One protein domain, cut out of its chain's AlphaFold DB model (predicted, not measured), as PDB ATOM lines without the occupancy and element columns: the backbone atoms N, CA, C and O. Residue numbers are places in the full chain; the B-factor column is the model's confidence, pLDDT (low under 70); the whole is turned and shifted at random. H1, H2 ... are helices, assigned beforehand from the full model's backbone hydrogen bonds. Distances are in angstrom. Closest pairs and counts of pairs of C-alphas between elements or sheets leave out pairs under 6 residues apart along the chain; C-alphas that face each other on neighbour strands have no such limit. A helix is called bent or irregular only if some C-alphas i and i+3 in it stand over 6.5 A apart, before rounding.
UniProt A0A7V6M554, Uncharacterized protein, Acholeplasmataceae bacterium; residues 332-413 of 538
ATOM      1  N   SER A 332     182.300 194.666 210.259       90.56
ATOM      2  CA  SER A 332     181.387 194.427 211.367       90.56
ATOM      3  C   SER A 332     180.764 195.740 211.852       90.56
ATOM      4  O   SER A 332     181.288 196.822 211.585       90.56
ATOM      5  N   GLU A 333     179.687 195.660 212.637       87.25
ATOM      6  CA  GLU A 333     179.073 196.845 213.254       87.25
ATOM      7  C   GLU A 333     180.021 197.546 214.238       87.25
ATOM      8  O   GLU A 333     179.902 198.749 214.481       87.25
ATOM      9  N   SER A 334     181.013 196.833 214.786       87.50
ATOM     10  CA  SER A 334     182.050 197.437 215.625       87.50
ATOM     11  C   SER A 334     182.989 198.366 214.856       87.50
ATOM     12  O   SER A 334     183.562 199.249 215.486       87.50
ATOM     13  N   ASP A 335     183.065 198.263 213.530       89.62
ATOM     14  CA  ASP A 335     183.891 199.155 212.705       89.62
ATOM     15  C   ASP A 335     183.171 200.467 212.343       89.62
ATOM     16  O   ASP A 335     183.787 201.386 211.812       89.62
ATOM     17  N   LEU A 336     181.859 200.563 212.589       91.75
ATOM     18  CA  LEU A 336     181.069 201.757 212.282       91.75
ATOM     19  C   LEU A 336     181.364 202.876 213.296       91.75
ATOM     20  O   LEU A 336     181.201 202.654 214.491       91.75
ATOM     21  N   GLU A 337     181.752 204.076 212.873       89.00
ATOM     22  CA  GLU A 337     182.093 205.163 213.818       89.00
ATOM     23  C   GLU A 337     180.880 205.633 214.643       89.00
ATOM     24  O   GLU A 337     181.001 206.045 215.794       89.00
ATOM     25  N   PHE A 338     179.678 205.494 214.084       88.56
ATOM     26  CA  PHE A 338     178.423 205.851 214.733       88.56
ATOM     27  C   PHE A 338     177.632 204.590 215.120       88.56
ATOM     28  O   PHE A 338     177.299 203.768 214.269       88.56
ATOM     29  N   LYS A 339     177.351 204.406 216.415       89.50
ATOM     30  CA  LYS A 339     176.750 203.192 216.984       89.50
ATOM     31  C   LYS A 339     175.248 203.321 217.197       89.50
ATOM     32  O   LYS A 339     174.706 204.416 217.308       89.50
ATOM     33  N   ARG A 340     174.602 202.165 217.375       87.69
ATOM     34  CA  ARG A 340     173.199 202.061 217.801       87.69
ATOM     35  C   ARG A 340     172.910 202.881 219.064       87.69
ATOM     36  O   ARG A 340     171.909 203.582 219.093       87.69
ATOM     37  N   SER A 341     173.794 202.826 220.063       85.31
ATOM     38  CA  SER A 341     173.636 203.558 221.327       85.31
ATOM     39  C   SER A 341     173.516 205.070 221.129       85.31
ATOM     40  O   SER A 341     172.755 205.710 221.836       85.31
ATOM     41  N   HIS A 342     174.191 205.636 220.124       85.94
ATOM     42  CA  HIS A 342     174.077 207.064 219.825       85.94
ATOM     43  C   HIS A 342     172.694 207.408 219.251       85.94
ATOM     44  O   HIS A 342     172.148 208.459 219.555       85.94
ATOM     45  N   VAL A 343     172.067 206.509 218.478       83.50
ATOM     46  CA  VAL A 343     170.665 206.697 218.049       83.50
ATOM     47  C   VAL A 343     169.718 206.643 219.243       83.50
ATOM     48  O   VAL A 343     168.771 207.417 219.305       83.50
ATOM     49  N   GLU A 344     169.969 205.735 220.187       84.12
ATOM     50  CA  GLU A 344     169.163 205.585 221.407       84.12
ATOM     51  C   GLU A 344     169.249 206.819 222.320       84.12
ATOM     52  O   GLU A 344     168.288 207.113 223.021       84.12
ATOM     53  N   GLU A 345     170.358 207.565 222.285       80.38
ATOM     54  CA  GLU A 345     170.506 208.848 222.989       80.38
ATOM     55  C   GLU A 345     169.756 209.998 222.298       80.38
ATOM     56  O   GLU A 345     169.266 210.904 222.967       80.38
ATOM     57  N   ILE A 346     169.645 209.955 220.968       76.69
ATOM     58  CA  ILE A 346     168.997 210.988 220.140       76.69
ATOM     59  C   ILE A 346     167.463 210.842 220.151       76.69
ATOM     60  O   ILE A 346     166.726 211.823 220.036       76.69
ATOM     61  N   VAL A 347     166.968 209.608 220.248       73.00
ATOM     62  CA  VAL A 347     165.558 209.258 220.050       73.00
ATOM     63  C   VAL A 347     164.856 209.001 221.385       73.00
ATOM     64  O   VAL A 347     165.284 208.158 222.169       73.00
ATOM     65  N   SER A 348     163.719 209.660 221.630       65.00
ATOM     66  CA  SER A 348     162.900 209.402 222.823       65.00
ATOM     67  C   SER A 348     162.311 207.979 222.821       65.00
ATOM     68  O   SER A 348     161.946 207.443 221.773       65.00
ATOM     69  N   GLY A 349     162.191 207.367 224.007       60.78
ATOM     70  CA  GLY A 349     161.996 205.919 224.212       60.78
ATOM     71  C   GLY A 349     160.801 205.226 223.532       60.78
ATOM     72  O   GLY A 349     160.751 203.998 223.536       60.78
ATOM     73  N   ASP A 350     159.882 205.962 222.910       63.22
ATOM     74  CA  ASP A 350     158.729 205.410 222.189       63.22
ATOM     75  C   ASP A 350     159.044 204.975 220.737       63.22
ATOM     76  O   ASP A 350     158.217 204.320 220.106       63.22
ATOM     77  N   TYR A 351     160.236 205.275 220.197       69.50
ATOM     78  CA  TYR A 351     160.570 205.052 218.774       69.50
ATOM     79  C   TYR A 351     161.696 204.030 218.518       69.50
ATOM     80  O   TYR A 351     162.296 204.004 217.439       69.50
ATOM     81  N   VAL A 352     161.973 203.146 219.483       70.62
ATOM     82  CA  VAL A 352     163.057 202.139 219.407       70.62
ATOM     83  C   VAL A 352     162.940 201.223 218.176       70.62
ATOM     84  O   VAL A 352     163.950 200.783 217.627       70.62
ATOM     85  N   GLU A 353     161.722 200.974 217.687       77.38
ATOM     86  CA  GLU A 353     161.462 200.126 216.513       77.38
ATOM     87  C   GLU A 353     162.041 200.673 215.192       77.38
ATOM     88  O   GLU A 353     162.283 199.906 214.259       77.38
ATOM     89  N   PHE A 354     162.314 201.980 215.108       79.50
ATOM     90  CA  PHE A 354     162.865 202.621 213.908       79.50
ATOM     91  C   PHE A 354     164.396 202.616 213.862       79.50
ATOM     92  O   PHE A 354     164.975 202.853 212.799       79.50
ATOM     93  N   ILE A 355     165.056 202.308 214.982       82.62
ATOM     94  CA  ILE A 355     166.517 202.345 215.102       82.62
ATOM     95  C   ILE A 355     167.158 201.315 214.167       82.62
ATOM     96  O   ILE A 355     168.036 201.656 213.376       82.62
ATOM     97  N   ASP A 356     166.678 200.070 214.193       84.25
ATOM     98  CA  ASP A 356     167.228 198.977 213.384       84.25
ATOM     99  C   ASP A 356     167.153 199.246 211.865       84.25
ATOM    100  O   ASP A 356     168.185 199.167 211.188       84.25
ATOM    101  N   PRO A 357     165.996 199.648 211.296       86.00
ATOM    102  CA  PRO A 357     165.907 200.041 209.889       86.00
ATOM    103  C   PRO A 357     166.819 201.209 209.488       86.00
ATOM    104  O   PRO A 357     167.297 201.248 208.349       86.00
ATOM    105  N   ILE A 358     167.041 202.178 210.382       86.50
ATOM    106  CA  ILE A 358     167.925 203.323 210.120       86.50
ATOM    107  C   ILE A 358     169.386 202.869 210.134       86.50
ATOM    108  O   ILE A 358     170.127 203.180 209.201       86.50
ATOM    109  N   MET A 359     169.787 202.066 211.122       89.25
ATOM    110  CA  MET A 359     171.145 201.521 211.198       89.25
ATOM    111  C   MET A 359     171.477 200.646 209.987       89.25
ATOM    112  O   MET A 359     172.562 200.764 209.419       89.25
ATOM    113  N   GLN A 360     170.529 199.840 209.503       86.06
ATOM    114  CA  GLN A 360     170.710 199.080 208.263       86.06
ATOM    115  C   GLN A 360     170.911 199.984 207.037       86.06
ATOM    116  O   GLN A 360     171.745 199.680 206.180       86.06
ATOM    117  N   GLN A 361     170.197 201.114 206.948       88.38
ATOM    118  CA  GLN A 361     170.402 202.103 205.880       88.38
ATOM    119  C   GLN A 361     171.784 202.757 205.967       88.38
ATOM    120  O   GLN A 361     172.436 202.916 204.934       88.38
ATOM    121  N   VAL A 362     172.243 203.099 207.174       89.81
ATOM    122  CA  VAL A 362     173.595 203.628 207.412       89.81
ATOM    123  C   VAL A 362     174.638 202.627 206.924       89.81
ATOM    124  O   VAL A 362     175.453 202.971 206.072       89.81
ATOM    125  N   ILE A 363     174.570 201.373 207.384       90.94
ATOM    126  CA  ILE A 363     175.495 200.303 206.981       90.94
ATOM    127  C   ILE A 363     175.505 200.149 205.457       90.94
ATOM    128  O   ILE A 363     176.570 200.136 204.840       90.94
ATOM    129  N   TYR A 364     174.330 200.095 204.825       88.94
ATOM    130  CA  TYR A 364     174.216 199.987 203.371       88.94
ATOM    131  C   TYR A 364     174.900 201.153 202.641       88.94
ATOM    132  O   TYR A 364     175.657 200.935 201.690       88.94
ATOM    133  N   LYS A 365     174.671 202.394 203.089       89.06
ATOM    134  CA  LYS A 365     175.262 203.593 202.480       89.06
ATOM    135  C   LYS A 365     176.769 203.678 202.696       89.06
ATOM    136  O   LYS A 365     177.489 203.996 201.750       89.06
ATOM    137  N   VAL A 366     177.249 203.328 203.888       90.75
ATOM    138  CA  VAL A 366     178.682 203.280 204.210       90.75
ATOM    139  C   VAL A 366     179.395 202.229 203.363       90.75
ATOM    140  O   VAL A 366     180.405 202.521 202.723       90.75
ATOM    141  N   LEU A 367     178.835 201.021 203.252       89.50
ATOM    142  CA  LEU A 367     179.394 199.962 202.408       89.50
ATOM    143  C   LEU A 367     179.454 200.375 200.931       89.50
ATOM    144  O   LEU A 367     180.436 200.093 200.237       89.50
ATOM    145  N   ASN A 368     178.434 201.073 200.432       87.50
ATOM    146  CA  ASN A 368     178.417 201.577 199.060       87.50
ATOM    147  C   ASN A 368     179.265 202.839 198.845       87.50
ATOM    148  O   ASN A 368     179.437 203.235 197.696       87.50
ATOM    149  N   GLN A 369     179.888 203.381 199.898       87.00
ATOM    150  CA  GLN A 369     180.646 204.639 199.871       87.00
ATOM    151  C   GLN A 369     179.781 205.845 199.455       87.00
ATOM    152  O   GLN A 369     180.288 206.827 198.927       87.00
ATOM    153  N   GLU A 370     178.468 205.771 199.699       88.25
ATOM    154  CA  GLU A 370     177.538 206.906 199.585       88.25
ATOM    155  C   GLU A 370     177.559 207.789 200.842       88.25
ATOM    156  O   GLU A 370     177.112 208.932 200.803       88.25
ATOM    157  N   LEU A 371     178.039 207.241 201.962       86.50
ATOM    158  CA  LEU A 371     178.189 207.911 203.249       86.50
ATOM    159  C   LEU A 371     179.585 207.585 203.791       86.50
ATOM    160  O   LEU A 371     179.991 206.422 203.780       86.50
ATOM    161  N   ALA A 372     180.334 208.595 204.230       87.69
ATOM    162  CA  ALA A 372     181.624 208.363 204.873       87.69
ATOM    163  C   ALA A 372     181.411 207.658 206.222       87.69
ATOM    164  O   ALA A 372     180.461 207.978 206.936       87.69
ATOM    165  N   ASN A 373     182.286 206.709 206.573       90.88
ATOM    166  CA  ASN A 373     182.306 206.123 207.916       90.88
ATOM    167  C   ASN A 373     182.944 207.114 208.900       90.88
ATOM    168  O   ASN A 373     184.085 206.937 209.309       90.88
ATOM    169  N   ASP A 374     182.234 208.198 209.179       89.44
ATOM    170  CA  ASP A 374     182.638 209.277 210.073       89.44
ATOM    171  C   ASP A 374     181.455 209.613 210.980       89.44
ATOM    172  O   ASP A 374     180.308 209.625 210.525       89.44
ATOM    173  N   TYR A 375     181.729 209.835 212.266       84.19
ATOM    174  CA  TYR A 375     180.690 210.013 213.277       84.19
ATOM    175  C   TYR A 375     179.731 211.151 212.910       84.19
ATOM    176  O   TYR A 375     178.522 210.930 212.859       84.19
ATOM    177  N   ASP A 376     180.264 212.340 212.615       80.50
ATOM    178  CA  ASP A 376     179.465 213.559 212.460       80.50
ATOM    179  C   ASP A 376     178.639 213.493 211.159       80.50
ATOM    180  O   ASP A 376     177.477 213.904 211.098       80.50
ATOM    181  N   VAL A 377     179.216 212.893 210.109       82.12
ATOM    182  CA  VAL A 377     178.534 212.661 208.825       82.12
ATOM    183  C   VAL A 377     177.370 211.678 208.978       82.12
ATOM    184  O   VAL A 377     176.296 211.891 208.402       82.12
ATOM    185  N   ILE A 378     177.566 210.597 209.738       85.56
ATOM    186  CA  ILE A 378     176.510 209.608 209.974       85.56
ATOM    187  C   ILE A 378     175.427 210.183 210.892       85.56
ATOM    188  O   ILE A 378     174.244 210.007 210.596       85.56
ATOM    189  N   GLU A 379     175.799 210.899 211.954       85.62
ATOM    190  CA  GLU A 379     174.864 211.552 212.875       85.62
ATOM    191  C   GLU A 379     173.927 212.507 212.129       85.62
ATOM    192  O   GLU A 379     172.704 212.380 212.226       85.62
ATOM    193  N   ALA A 380     174.476 213.387 211.284       81.25
ATOM    194  CA  ALA A 380     173.684 214.311 210.477       81.25
ATOM    195  C   ALA A 380     172.694 213.583 209.545       81.25
ATOM    196  O   ALA A 380     171.546 214.011 209.379       81.25
ATOM    197  N   PHE A 381     173.111 212.461 208.948       86.19
ATOM    198  CA  PHE A 381     172.229 211.626 208.130       86.19
ATOM    199  C   PHE A 381     171.096 210.999 208.958       86.19
ATOM    200  O   PHE A 381     169.941 211.014 208.523       86.19
ATOM    201  N   VAL A 382     171.409 210.470 210.142       85.88
ATOM    202  CA  VAL A 382     170.433 209.847 211.047       85.88
ATOM    203  C   VAL A 382     169.408 210.871 211.529       85.88
ATOM    204  O   VAL A 382     168.212 210.630 211.379       85.88
ATOM    205  N   VAL A 383     169.850 212.036 212.012       82.69
ATOM    206  CA  VAL A 383     168.970 213.129 212.462       82.69
ATOM    207  C   VAL A 383     168.035 213.575 211.338       82.69
ATOM    208  O   VAL A 383     166.820 213.664 211.528       82.69
ATOM    209  N   ARG A 384     168.559 213.759 210.118       80.94
ATOM    210  CA  ARG A 384     167.730 214.073 208.943       80.94
ATOM    211  C   ARG A 384     166.678 212.995 208.684       80.94
ATOM    212  O   ARG A 384     165.524 213.318 208.399       80.94
ATOM    213  N   ARG A 385     167.056 211.718 208.777       83.38
ATOM    214  CA  ARG A 385     166.139 210.603 208.524       83.38
ATOM    215  C   ARG A 385     165.043 210.502 209.584       83.38
ATOM    216  O   ARG A 385     163.899 210.219 209.234       83.38
ATOM    217  N   LEU A 386     165.370 210.773 210.846       81.94
ATOM    218  CA  LEU A 386     164.410 210.837 211.950       81.94
ATOM    219  C   LEU A 386     163.394 211.972 211.744       81.94
ATOM    220  O   LEU A 386     162.188 211.735 211.845       81.94
ATOM    221  N   HIS A 387     163.849 213.158 211.326       79.69
ATOM    222  CA  HIS A 387     162.958 214.268 210.966       79.69
ATOM    223  C   HIS A 387     162.024 213.932 209.794       79.69
ATOM    224  O   HIS A 387     160.832 214.238 209.849       79.69
ATOM    225  N   GLU A 388     162.523 213.270 208.742       80.69
ATOM    226  CA  GLU A 388     161.694 212.813 207.611       80.69
ATOM    227  C   GLU A 388     160.594 211.829 208.049       80.69
ATOM    228  O   GLU A 388     159.508 211.808 207.464       80.69
ATOM    229  N   LEU A 389     160.861 211.033 209.088       78.81
ATOM    230  CA  LEU A 389     159.917 210.086 209.683       78.81
ATOM    231  C   LEU A 389     158.999 210.719 210.743       78.81
ATOM    232  O   LEU A 389     158.127 210.026 211.263       78.81
ATOM    233  N   LYS A 390     159.133 212.029 211.011       76.81
ATOM    234  CA  LYS A 390     158.388 212.778 212.043       76.81
ATOM    235  C   LYS A 390     158.567 212.209 213.458       76.81
ATOM    236  O   LYS A 390     157.623 212.219 214.246       76.81
ATOM    237  N   ILE A 391     159.755 211.690 213.749       72.56
ATOM    238  CA  ILE A 391     160.137 211.203 215.075       72.56
ATOM    239  C   ILE A 391     160.679 212.387 215.878       72.56
ATOM    240  O   ILE A 391     161.457 213.176 215.339       72.56
ATOM    241  N   ASP A 392     160.237 212.521 217.129       62.34
ATOM    242  CA  ASP A 392     160.690 213.595 218.014       62.34
ATOM    243  C   ASP A 392     162.128 213.313 218.467       62.34
ATOM    244  O   ASP A 392     162.459 212.193 218.871       62.34
ATOM    245  N   VAL A 393     162.991 214.315 218.330       60.38
ATOM    246  CA  VAL A 393     164.423 214.221 218.623       60.38
ATOM    247  C   VAL A 393     164.687 215.064 219.859       60.38
ATOM    248  O   VAL A 393     164.353 216.249 219.868       60.38
ATOM    249  N   ASP A 394     165.282 214.474 220.896       52.50
ATOM    250  CA  ASP A 394     165.602 215.189 222.133       52.50
ATOM    251  C   ASP A 394     166.878 216.013 221.913       52.50
ATOM    252  O   ASP A 394     167.984 215.653 222.319       52.50
ATOM    253  N   THR A 395     166.766 217.107 221.160       45.03
ATOM    254  CA  THR A 395     167.887 218.030 220.999       45.03
ATOM    255  C   THR A 395     168.064 218.792 222.305       45.03
ATOM    256  O   THR A 395     167.352 219.767 222.571       45.03
ATOM    257  N   LYS A 396     169.054 218.406 223.118       39.88
ATOM    258  CA  LYS A 396     169.723 219.403 223.955       39.88
ATOM    259  C   LYS A 396     170.336 220.438 223.010       39.88
ATOM    260  O   LYS A 396     171.341 220.169 222.368       39.88
ATOM    261  N   GLU A 397     169.679 221.594 222.988       37.06
ATOM    262  CA  GLU A 397     169.983 222.813 222.237       37.06
ATOM    263  C   GLU A 397     169.592 222.789 220.751       37.06
ATOM    264  O   GLU A 397     169.977 221.921 219.972       37.06
ATOM    265  N   GLU A 398     168.785 223.789 220.381       33.03
ATOM    266  CA  GLU A 398     168.396 224.122 219.013       33.03
ATOM    267  C   GLU A 398     169.622 224.133 218.095       33.03
ATOM    268  O   GLU A 398     170.477 225.019 218.157       33.03
ATOM    269  N   TYR A 399     169.688 223.150 217.201       38.12
ATOM    270  CA  TYR A 399     170.691 223.093 216.149       38.12
ATOM    271  C   TYR A 399     170.327 224.102 215.046       38.12
ATOM    272  O   TYR A 399     169.870 223.742 213.962       38.12
ATOM    273  N   GLU A 400     170.542 225.397 215.293       34.31
ATOM    274  CA  GLU A 400     170.648 226.404 214.227       34.31
ATOM    275  C   GLU A 400     171.997 226.253 213.496       34.31
ATOM    276  O   GLU A 400     172.826 227.164 213.441       34.31
ATOM    277  N   TYR A 401     172.239 225.095 212.874       36.78
ATOM    278  CA  TYR A 401     173.304 224.985 211.881       36.78
ATOM    279  C   TYR A 401     172.776 225.416 210.513       36.78
ATOM    280  O   TYR A 401     172.246 224.643 209.717       36.78
ATOM    281  N   ARG A 402     172.877 226.734 210.327       33.88
ATOM    282  CA  ARG A 402     172.905 227.536 209.098       33.88
ATOM    283  C   ARG A 402     172.544 226.808 207.799       33.88
ATOM    284  O   ARG A 402     173.329 226.083 207.194       33.88
ATOM    285  N   LYS A 403     171.397 227.239 207.283       33.62
ATOM    286  CA  LYS A 403     170.846 227.102 205.927       33.62
ATOM    287  C   LYS A 403     171.796 227.470 204.760       33.62
ATOM    288  O   LYS A 403     171.352 227.457 203.625       33.62
ATOM    289  N   GLU A 404     173.068 227.789 205.006       33.41
ATOM    290  CA  GLU A 404     174.062 228.147 203.977       33.41
ATOM    291  C   GLU A 404     174.960 226.977 203.536       33.41
ATOM    292  O   GLU A 404     175.574 227.066 202.480       33.41
ATOM    293  N   ILE A 405     175.009 225.857 204.273       36.78
ATOM    294  CA  ILE A 405     175.798 224.666 203.865       36.78
ATOM    295  C   ILE A 405     174.928 223.620 203.145       36.78
ATOM    296  O   ILE A 405     175.427 222.752 202.433       36.78
ATOM    297  N   VAL A 406     173.605 223.726 203.274       41.12
ATOM    298  CA  VAL A 406     172.648 222.779 202.680       41.12
ATOM    299  C   VAL A 406     172.454 223.008 201.173       41.12
ATOM    300  O   VAL A 406     172.148 222.052 200.463       41.12
ATOM    301  N   ASP A 407     172.700 224.222 200.670       33.59
ATOM    302  CA  ASP A 407     172.549 224.548 199.241       33.59
ATOM    303  C   ASP A 407     173.855 224.445 198.431       33.59
ATOM    304  O   ASP A 407     173.805 224.460 197.203       33.59
ATOM    305  N   ASN A 408     175.011 224.268 199.083       34.84
ATOM    306  CA  ASN A 408     176.284 223.978 198.421       34.84
ATOM    307  C   ASN A 408     176.999 222.837 199.159       34.84
ATOM    308  O   ASN A 408     177.720 223.093 200.129       34.84
ATOM    309  N   PRO A 409     176.837 221.569 198.730       33.81
ATOM    310  CA  PRO A 409     177.752 220.532 199.175       33.81
ATOM    311  C   PRO A 409     179.171 220.993 198.833       33.81
ATOM    312  O   PRO A 409     179.398 221.510 197.739       33.81
ATOM    313  N   ILE A 410     180.134 220.799 199.736       38.09
ATOM    314  CA  ILE A 410     181.550 220.884 199.368       38.09
ATOM    315  C   ILE A 410     181.822 219.692 198.442       38.09
ATOM    316  O   ILE A 410     182.329 218.647 198.841       38.09
ATOM    317  N   THR A 411     181.427 219.822 197.180       40.34
ATOM    318  CA  THR A 411     182.169 219.227 196.087       40.34
ATOM    319  C   THR A 411     183.525 219.901 196.131       40.34
ATOM    320  O   THR A 411     183.629 221.107 195.922       40.34
ATOM    321  N   ILE A 412     184.568 219.129 196.437       41.66
ATOM    322  CA  ILE A 412     185.907 219.489 195.982       41.66
ATOM    323  C   ILE A 412     185.782 219.506 194.464       41.66
ATOM    324  O   ILE A 412     185.795 218.449 193.827       41.66
ATOM    325  N   ASP A 413     185.533 220.687 193.908       44.50
ATOM    326  CA  ASP A 413     185.444 220.853 192.476       44.50
ATOM    327  C   ASP A 413     186.869 220.812 191.933       44.50
ATOM    328  O   ASP A 413     187.578 221.813 191.834       44.50
TER     329      ASP A 413
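AT A GLANCE: This is residues 332 to 413 of the 538 residues of an uncharacterized protein of Acholeplasmataceae bacterium (UniProt A0A7V6M554). Three helices set steeply to one another make a small, compact body, and from its last helix a long tail without a named element runs off, with residues 397 to 413 sticking out free. The longest helix, H2, touches both H1 and H3; the centres of the three make a triangle, and H2 has a kink of 38 degrees near residue 356. The printed part has 82 residues with three named helices, in the order H1, H2, H3 along the chain, and no named strand; its class is all helix, though only 40 of the 82 residues are in named elements. The whole is compact, with a radius of gyration of the C-alphas of 13.4 A, and only just flat, spanning 42 by 33 by 18 A. Without the free stretch the body has 65 residues and spans 29 by 21 by 20 A.

HOW THE PARTS SIT: H2, residues 349 to 367, touches H1, residues 340 to 346, with its residues 352 to 359 alone. The closest C-alphas of these two are those of Val 343 and Ile 355, 6.7 A apart. H1 and H2 run opposite ways at a steep tilt of 53 degrees. H3, residues 375 to 388, touches H2 at residues 358 to 362 of H2 alone, and the closest C-alphas are those of Ile 358 and Val 382, 7.1 A apart. H2 and H3 run opposite ways at a steep tilt of 54 degrees, with their centres 10.4 A apart. H1 and H3 are close but not clearly touching, with 2 pairs of C-alphas within 8 A. Their closest C-alphas are those of Val 343 and Val 382, 7.7 A apart, and the two helices run the same way at a steep tilt of 60 degrees. Val 343 and Val 382 each appear in two of these closest pairs. H2 is irregular, with C-alphas 350 and 353 lying 8.2 A apart, and its line is a rough one. In the backbones of H1 and H3 every O i to N i+4 pair is within hydrogen-bond range, while in H2 it is 10 of 15.

IN THESE COORDINATES: H2 begins at Gly 349, whose C-alpha is at (161.996, 205.919, 224.212), and ends at Leu 367, with C-alpha at (179.394, 199.962, 202.408); its 19 residues cover 28.5 A from first to last C-alpha. H3 has 14 residues, from Tyr 375 to Glu 388, and measures 20.0 A; it ends at C-alpha 388, at (161.694, 212.813, 207.611). H1, from Arg 340 to Ile 346, has 7 residues over 10.1 A and begins at C-alpha 340, at (173.199, 202.061, 217.801). Residues 389 to 413, 25 residues after H3, hold no named element, and their C-alphas lie 12 to 25 A from the mean of all C-alphas.

THE WHOLE: The two C-alphas farthest apart are those of Asp 350 and Asp 413, 42.8 A, and the C-alphas of Ser 332 and Asp 413, the first and last printed residues, are 32.7 A apart. The printed part has no cut. The link from H1 to H2 is tight, with 2 residues, and the link from H2 to H3 is short, with 7 residues; neither is long. The mean pLDDT of the printed part is 71.8. In this predicted model, 26 of the printed residues have a pLDDT under 70, namely residues 348 to 351 and residues 392 to 413.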